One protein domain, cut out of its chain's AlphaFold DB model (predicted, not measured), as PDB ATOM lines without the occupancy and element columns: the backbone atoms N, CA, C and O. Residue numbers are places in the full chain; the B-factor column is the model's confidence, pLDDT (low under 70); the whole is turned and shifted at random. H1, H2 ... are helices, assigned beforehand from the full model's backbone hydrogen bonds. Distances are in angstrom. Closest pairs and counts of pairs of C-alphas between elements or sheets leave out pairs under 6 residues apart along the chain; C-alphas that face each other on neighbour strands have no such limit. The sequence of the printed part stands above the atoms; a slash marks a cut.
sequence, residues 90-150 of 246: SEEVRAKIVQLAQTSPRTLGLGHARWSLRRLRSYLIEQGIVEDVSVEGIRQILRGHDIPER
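AT A GLANCE: This is residues 90 to 150 of the 246 residues of the protein "Helix-turn-helix domain-containing protein" of Deltaproteobacteria bacterium (UniProt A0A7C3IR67). Three helices, H1, H3 and H4, are set crosswise to one another with their centres in a triangle, H4 about perpendicular to both others. The very short H2 lies off beyond the last residue of H1, and residues 142 to 150 after H4 form a tail with no named element. The printed part has 61 residues with four named helices, H1, H2, H3 and H4 in that order, and no named strand; the class is all helix. The whole is compact, with a radius of gyration of the C-alphas of 10.7 A, and rounded, with spans of 27 by 25 by 19 A.

HOW THE PARTS SIT: The longest helix, H1, residues 91 to 102, touches H4, residues 135 to 141, with its residues 94 to 98 alone; their closest C-alphas, those of Arg 94 and Ile 141, are 6.6 A apart, and their lines are about perpendicular at 74 degrees. With residues 97 to 101 alone, H1 only just touches H3, residues 117 to 126, with 3 pairs of C-alphas within 8 A. The closest C-alphas there, those of Ala 101 and Leu 120, are 7.1 A apart; H1 and H3 run opposite ways at a steep tilt of 58 degrees. H3 and H4 touch, about perpendicular at 88 degrees; the C-alphas of Leu 117 and Val 135 are closest, at 6.0 A. The packing is mostly crossed, with no touching pair at a shallow tilt. H2, residues 105 to 108, is apart from H1, H3 and H4. In H1, H3 and H4 every O i to N i+4 pair is within hydrogen-bond range; H2 is too short for such a pair.

IN THESE COORDINATES: H1 begins at C-alpha 91, (112.118, 100.944, 143.189), and measures 16.5 A from first to last C-alpha. H2 measures 5.1 A and H3 14.2 A. H4 measures 10.0 A and ends at C-alpha 141, (103.568, 95.587, 144.900).

THE WHOLE: The two C-alphas farthest apart, those of Ser 90 and Gly 111, are 29.2 A apart. The printed part has no cut. The link from H1 to H2 is tight; those from H2 to H3 and from H3 to H4 are short. The mean pLDDT of the printed part is 85.7, with residues 111 to 112 under 70.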
ATOM      1  N   SER A  90     109.209 104.549 144.436       78.12
ATOM      2  CA  SER A  90     110.504 104.339 143.823       78.12
ATOM      3  C   SER A  90     110.876 102.866 143.986       78.12
ATOM      4  O   SER A  90     110.333 102.169 144.857       78.12
ATOM      5  N   GLU A  91     111.754 102.359 143.129       79.50
ATOM      6  CA  GLU A  91     112.118 100.944 143.189       79.50
ATOM      7  C   GLU A  91     112.709 100.588 144.563       79.50
ATOM      8  O   GLU A  91     112.426  99.523 145.107       79.50
ATOM      9  N   GLU A  92     113.394 101.538 145.208       81.75
ATOM     10  CA  GLU A  92     113.894 101.393 146.575       81.75
ATOM     11  C   GLU A  92     112.756 101.208 147.588       81.75
ATOM     12  O   GLU A  92     112.818 100.325 148.447       81.75
ATOM     13  N   VAL A  93     111.683 102.000 147.483       86.75
ATOM     14  CA  VAL A  93     110.522 101.876 148.374       86.75
ATOM     15  C   VAL A  93     109.793 100.554 148.131       86.75
ATOM     16  O   VAL A  93     109.392  99.888 149.086       86.75
ATOM     17  N   ARG A  94     109.658 100.123 146.872       88.75
ATOM     18  CA  ARG A  94     109.060  98.820 146.526       88.75
ATOM     19  C   ARG A  94     109.864  97.669 147.113       88.75
ATOM     20  O   ARG A  94     109.290  96.827 147.807       88.75
ATOM     21  N   ALA A  95     111.179  97.678 146.912       89.19
ATOM     22  CA  ALA A  95     112.089  96.694 147.479       89.19
ATOM     23  C   ALA A  95     111.998  96.672 149.011       89.19
ATOM     24  O   ALA A  95     111.932  95.598 149.612       89.19
ATOM     25  N   LYS A  96     111.897  97.842 149.654       92.56
ATOM     26  CA  LYS A  96     111.738  97.936 151.110       92.56
ATOM     27  C   LYS A  96     110.420  97.337 151.597       92.56
ATOM     28  O   LYS A  96     110.413  96.606 152.587       92.56
ATOM     29  N   ILE A  97     109.316  97.603 150.899       93.00
ATOM     30  CA  ILE A  97     108.001  97.023 151.206       93.00
ATOM     31  C   ILE A  97     108.052  95.494 151.101       93.00
ATOM     32  O   ILE A  97     107.555  94.812 151.997       93.00
ATOM     33  N   VAL A  98     108.677  94.953 150.050       93.31
ATOM     34  CA  VAL A  98     108.852  93.502 149.861       93.31
ATOM     35  C   VAL A  98     109.746  92.902 150.955       93.31
ATOM     36  O   VAL A  98     109.395  91.885 151.551       93.31
ATOM     37  N   GLN A  99     110.857  93.556 151.295       94.38
ATOM     38  CA  GLN A  99     111.774  93.105 152.346       94.38
ATOM     39  C   GLN A  99     111.085  93.032 153.717       94.38
ATOM     40  O   GLN A  99     111.229  92.050 154.449       94.38
ATOM     41  N   LEU A 100     110.285  94.042 154.061       94.31
ATOM     42  CA  LEU A 100     109.485  94.041 155.286       94.31
ATOM     43  C   LEU A 100     108.402  92.968 155.257       94.31
ATOM     44  O   LEU A 100     108.206  92.264 156.246       94.31
ATOM     45  N   ALA A 101     107.749  92.794 154.109       92.81
ATOM     46  CA  ALA A 101     106.768  91.744 153.896       92.81
ATOM     47  C   ALA A 101     107.338  90.327 154.129       92.81
ATOM     48  O   ALA A 101     106.630  89.442 154.611       92.81
ATOM     49  N   GLN A 102     108.615  90.113 153.823       93.50
ATOM     50  CA  GLN A 102     109.316  88.842 154.033       93.50
ATOM     51  C   GLN A 102     109.898  88.682 155.445       93.50
ATOM     52  O   GLN A 102     110.299  87.581 155.825       93.50
ATOM     53  N   THR A 103     109.929  89.754 156.237       92.12
ATOM     54  CA  THR A 103     110.477  89.757 157.597       92.12
ATOM     55  C   THR A 103     109.393  89.395 158.612       92.12
ATOM     56  O   THR A 103     108.235  89.774 158.456       92.12
ATOM     57  N   SER A 104     109.747  88.672 159.677       86.94
ATOM     58  CA  SER A 104     108.803  88.385 160.763       86.94
ATOM     59  C   SER A 104     108.416  89.683 161.480       86.94
ATOM     60  O   SER A 104     109.298  90.445 161.876       86.94
ATOM     61  N   PRO A 105     107.128  89.954 161.739       87.62
ATOM     62  CA  PRO A 105     106.787  91.143 162.506       87.62
ATOM     63  C   PRO A 105     107.341  91.111 163.943       87.62
ATOM     64  O   PRO A 105     107.693  92.157 164.483       87.62
ATOM     65  N   ARG A 106     107.530  89.922 164.537       83.56
ATOM     66  CA  ARG A 106     108.149  89.785 165.872       83.56
ATOM     67  C   ARG A 106     109.604  90.244 165.896       83.56
ATOM     68  O   ARG A 106     110.032  90.838 166.878       83.56
ATOM     69  N   THR A 107     110.359  90.013 164.820       86.00
ATOM     70  CA  THR A 107     111.755  90.480 164.733       86.00
ATOM     71  C   THR A 107     111.849  91.998 164.585       86.00
ATOM     72  O   THR A 107     112.917  92.560 164.779       86.00
ATOM     73  N   LEU A 108     110.732  92.661 164.272       86.06
ATOM     74  CA  LEU A 108     110.606  94.119 164.232       86.06
ATOM     75  C   LEU A 108     110.050  94.697 165.547       86.06
ATOM     76  O   LEU A 108     109.676  95.864 165.584       86.06
ATOM     77  N   GLY A 109     109.950  93.887 166.609       80.62
ATOM     78  CA  GLY A 109     109.426  94.312 167.910       80.62
ATOM     79  C   GLY A 109     107.902  94.453 167.970       80.62
ATOM     80  O   GLY A 109     107.381  95.017 168.928       80.62
ATOM     81  N   LEU A 110     107.170  93.950 166.971       75.50
ATOM     82  CA  LEU A 110     105.708  94.006 166.943       75.50
ATOM     83  C   LEU A 110     105.107  92.821 167.717       75.50
ATOM     84  O   LEU A 110     105.602  91.694 167.631       75.50
ATOM     85  N   GLY A 111     104.006  93.058 168.440       66.44
ATOM     86  CA  GLY A 111     103.341  92.045 169.280       66.44
ATOM     87  C   GLY A 111     102.772  90.847 168.508       66.44
ATOM     88  O   GLY A 111     102.637  89.747 169.047       66.44
ATOM     89  N   HIS A 112     102.525  91.019 167.208       69.56
ATOM     90  CA  HIS A 112     101.880  90.018 166.368       69.56
ATOM     91  C   HIS A 112     102.854  89.134 165.576       69.56
ATOM     92  O   HIS A 112     103.845  89.603 165.018       69.56
ATOM     93  N   ALA A 113     102.527  87.846 165.413       72.06
ATOM     94  CA  ALA A 113     103.364  86.897 164.671       72.06
ATOM     95  C   ALA A 113     103.233  86.998 163.145       72.06
ATOM     96  O   ALA A 113     104.093  86.502 162.419       72.06
ATOM     97  N   ARG A 114     102.145  87.601 162.645       83.06
ATOM     98  CA  ARG A 114     101.799  87.599 161.215       83.06
ATOM     99  C   ARG A 114     101.398  88.974 160.692       83.06
ATOM    100  O   ARG A 114     100.612  89.694 161.315       83.06
ATOM    101  N   TRP A 115     101.864  89.282 159.491       88.56
ATOM    102  CA  TRP A 115     101.399  90.362 158.643       88.56
ATOM    103  C   TRP A 115      99.984  90.123 158.132       88.56
ATOM    104  O   TRP A 115      99.593  89.030 157.726       88.56
ATOM    105  N   SER A 116      99.232  91.213 158.066       85.38
ATOM    106  CA  SER A 116      98.137  91.390 157.122       85.38
ATOM    107  C   SER A 116      98.487  92.589 156.243       85.38
ATOM    108  O   SER A 116      99.275  93.439 156.658       85.38
ATOM    109  N   LEU A 117      97.866  92.732 155.069       86.69
ATOM    110  CA  LEU A 117      98.104  93.915 154.224       86.69
ATOM    111  C   LEU A 117      97.811  95.237 154.960       86.69
ATOM    112  O   LEU A 117      98.404  96.263 154.650       86.69
ATOM    113  N   ARG A 118      96.896  95.219 155.938       83.19
ATOM    114  CA  ARG A 118      96.566  96.402 156.746       83.19
ATOM    115  C   ARG A 118      97.618  96.676 157.814       83.19
ATOM    116  O   ARG A 118      97.958  97.834 157.997       83.19
ATOM    117  N   ARG A 119      98.150  95.636 158.463       85.56
ATOM    118  CA  ARG A 119      99.256  95.768 159.427       85.56
ATOM    119  C   ARG A 119     100.522  96.246 158.741       85.56
ATOM    120  O   ARG A 119     101.144  97.181 159.219       85.56
ATOM    121  N   LEU A 120     100.839  95.673 157.580       90.25
ATOM    122  CA  LEU A 120     101.962  96.137 156.776       90.25
ATOM    123  C   LEU A 120     101.760  97.601 156.365       90.25
ATOM    124  O   LEU A 120     102.669  98.398 156.534       90.25
ATOM    125  N   ARG A 121     100.553  97.995 155.927       89.50
ATOM    126  CA  ARG A 121     100.232  99.410 155.665       89.50
ATOM    127  C   ARG A 121     100.482 100.303 156.880       89.50
ATOM    128  O   ARG A 121     101.119 101.336 156.727       89.50
ATOM    129  N   SER A 122      99.935  99.940 158.040       85.06
ATOM    130  CA  SER A 122     100.100 100.715 159.274       85.06
ATOM    131  C   SER A 122     101.572 100.877 159.620       85.06
ATOM    132  O   SER A 122     102.027 102.001 159.770       85.06
ATOM    133  N   TYR A 123     102.326  99.779 159.607       89.12
ATOM    134  CA  TYR A 123     103.753  99.796 159.894       89.12
ATOM    135  C   TYR A 123     104.541 100.680 158.917       89.12
ATOM    136  O   TYR A 123     105.360 101.485 159.341       89.12
ATOM    137  N   LEU A 124     104.269 100.593 157.610       91.19
ATOM    138  CA  LEU A 124     104.946 101.421 156.604       91.19
ATOM    139  C   LEU A 124     104.714 102.926 156.821       91.19
ATOM    140  O   LEU A 124     105.634 103.712 156.603       91.19
ATOM    141  N   ILE A 125     103.508 103.312 157.247       86.81
ATOM    142  CA  ILE A 125     103.161 104.710 157.543       86.81
ATOM    143  C   ILE A 125     103.785 105.150 158.874       86.81
ATOM    144  O   ILE A 125     104.389 106.214 158.948       86.81
ATOM    145  N   GLU A 126     103.688 104.323 159.918       85.62
ATOM    146  CA  GLU A 126     104.242 104.604 161.250       85.62
ATOM    147  C   GLU A 126     105.768 104.752 161.232       85.62
ATOM    148  O   GLU A 126     106.314 105.575 161.959       85.62
ATOM    149  N   GLN A 127     106.458 103.991 160.380       89.06
ATOM    150  CA  GLN A 127     107.906 104.097 160.182       89.06
ATOM    151  C   GLN A 127     108.311 105.196 159.182       89.06
ATOM    152  O   GLN A 127     109.493 105.333 158.880       89.06
ATOM    153  N   GLY A 128     107.354 105.948 158.623       86.56
ATOM    154  CA  GLY A 128     107.624 107.021 157.659       86.56
ATOM    155  C   GLY A 128     108.188 106.544 156.315       86.56
ATOM    156  O   GLY A 128     108.732 107.344 155.560       86.56
ATOM    157  N   ILE A 129     108.067 105.251 155.996       87.25
ATOM    158  CA  ILE A 129     108.557 104.668 154.735       87.25
ATOM    159  C   ILE A 129     107.685 105.136 153.564       87.25
ATOM    160  O   ILE A 129     108.165 105.289 152.441       87.25
ATOM    161  N   VAL A 130     106.396 105.357 153.828       85.38
ATOM    162  CA  VAL A 130     105.433 105.938 152.888       85.38
ATOM    163  C   VAL A 130     104.520 106.911 153.631       85.38
ATOM    164  O   VAL A 130     104.079 106.616 154.738       85.38
ATOM    165  N   GLU A 131     104.183 108.043 153.013       79.44
ATOM    166  CA  GLU A 131     103.226 109.001 153.592       79.44
ATOM    167  C   GLU A 131     101.790 108.449 153.571       79.44
ATOM    168  O   GLU A 131     101.065 108.514 154.563       79.44
ATOM    169  N   ASP A 132     101.380 107.854 152.447       79.56
ATOM    170  CA  ASP A 132     100.140 107.091 152.329       79.56
ATOM    171  C   ASP A 132     100.256 106.035 151.224       79.56
ATOM    172  O   ASP A 132     100.905 106.219 150.193       79.56
ATOM    173  N   VAL A 133      99.595 104.900 151.434       83.81
ATOM    174  CA  VAL A 133      99.508 103.819 150.454       83.81
ATOM    175  C   VAL A 133      98.190 103.082 150.614       83.81
ATOM    176  O   VAL A 133      97.743 102.787 151.722       83.81
ATOM    177  N   SER A 134      97.543 102.731 149.505       80.81
ATOM    178  CA  SER A 134      96.339 101.906 149.565       80.81
ATOM    179  C   SER A 134      96.681 100.434 149.831       80.81
ATOM    180  O   SER A 134      97.702  99.915 149.385       80.81
ATOM    181  N   VAL A 135      95.783  99.717 150.512       82.81
ATOM    182  CA  VAL A 135      95.909  98.261 150.733       82.81
ATOM    183  C   VAL A 135      96.013  97.499 149.405       82.81
ATOM    184  O   VAL A 135      96.723  96.499 149.323       82.81
ATOM    185  N   GLU A 136      95.314  97.971 148.368       80.56
ATOM    186  CA  GLU A 136      95.418  97.410 147.018       80.56
ATOM    187  C   GLU A 136      96.779  97.710 146.383       80.56
ATOM    188  O   GLU A 136      97.365  96.826 145.776       80.56
ATOM    189  N   GLY A 137      97.329  98.910 146.586       86.62
ATOM    190  CA  GLY A 137      98.679  99.262 146.141       86.62
ATOM    191  C   GLY A 137      99.735  98.325 146.724       86.62
ATOM    192  O   GLY A 137     100.521  97.760 145.973       86.62
ATOM    193  N   ILE A 138      99.686  98.065 148.036       88.56
ATOM    194  CA  ILE A 138     100.566  97.073 148.677       88.56
ATOM    195  C   ILE A 138     100.360  95.690 148.055       88.56
ATOM    196  O   ILE A 138     101.326  95.021 147.716       88.56
ATOM    197  N   ARG A 139      99.108  95.254 147.866       87.81
ATOM    198  CA  ARG A 139      98.813  93.951 147.250       87.81
ATOM    199  C   ARG A 139      99.431  93.819 145.859       87.81
ATOM    200  O   ARG A 139      99.956  92.755 145.553       87.81
ATOM    201  N   GLN A 140      99.359  94.865 145.039       86.25
ATOM    202  CA  GLN A 140      99.956  94.863 143.705       86.25
ATOM    203  C   GLN A 140     101.486  94.856 143.767       86.25
ATOM    204  O   GLN A 140     102.094  94.111 143.010       86.25
ATOM    205  N   ILE A 141     102.105  95.609 144.686       89.56
ATOM    206  CA  ILE A 141     103.568  95.587 144.900       89.56
ATOM    207  C   ILE A 141     104.041  94.190 145.299       89.56
ATOM    208  O   ILE A 141     105.065  93.726 144.829       89.56
ATOM    209  N   LEU A 142     103.281  93.507 146.149       90.50
ATOM    210  CA  LEU A 142     103.626  92.178 146.648       90.50
ATOM    211  C   LEU A 142     103.291  91.045 145.669       90.50
ATOM    212  O   LEU A 142     103.618  89.886 145.925       90.50
ATOM    213  N   ARG A 143     102.606  91.341 144.563       88.19
ATOM    214  CA  ARG A 143     102.145  90.322 143.623       88.19
ATOM    215  C   ARG A 143     103.338  89.724 142.876       88.19
ATOM    216  O   ARG A 143     104.087  90.446 142.237       88.19
ATOM    217  N   GLY A 144     103.469  88.399 142.913       85.06
ATOM    218  CA  GLY A 144     104.551  87.680 142.229       85.06
ATOM    219  C   GLY A 144     105.857  87.583 143.022       85.06
ATOM    220  O   GLY A 144     106.776  86.912 142.567       85.06
ATOM    221  N   HIS A 145     105.931  88.184 144.213       88.50
ATOM    222  CA  HIS A 145     107.046  87.979 145.134       88.50
ATOM    223  C   HIS A 145     106.795  86.764 146.029       88.50
ATOM    224  O   HIS A 145     105.654  86.504 146.423       88.50
ATOM    225  N   ASP A 146     107.864  86.040 146.370       88.31
ATOM    226  CA  ASP A 146     107.782  84.955 147.341       88.31
ATOM    227  C   ASP A 146     107.673  85.530 148.749       88.31
ATOM    228  O   ASP A 146     108.461  86.377 149.183       88.31
ATOM    229  N   ILE A 147     106.629  85.111 149.443       90.00
ATOM    230  CA  ILE A 147     106.202  85.691 150.696       90.00
ATOM    231  C   ILE A 147     105.962  84.527 151.660       90.00
ATOM    232  O   ILE A 147     105.024  83.753 151.446       90.00
ATOM    233  N   PRO A 148     106.763  84.389 152.734       86.06
ATOM    234  CA  PRO A 148     106.689  83.214 153.592       86.06
ATOM    235  C   PRO A 148     105.316  83.091 154.255       86.06
ATOM    236  O   PRO A 148     104.987  83.893 155.123       86.06
ATOM    237  N   GLU A 149     104.529  82.063 153.923       81.12
ATOM    238  CA  GLU A 149     103.145  81.921 154.417       81.12
ATOM    239  C   GLU A 149     103.041  82.007 155.951       81.12
ATOM    240  O   GLU A 149     102.100  82.592 156.485       81.12
ATOM    241  N   ARG A 150     104.065  81.522 156.668       78.94
ATOM    242  CA  ARG A 150     104.177  81.608 158.134       78.94
ATOM    243  C   ARG A 150     104.084  83.030 158.697       78.94
ATOM    244  O   ARG A 150     103.651  83.196 159.831       78.94
TER     245      ARG A 150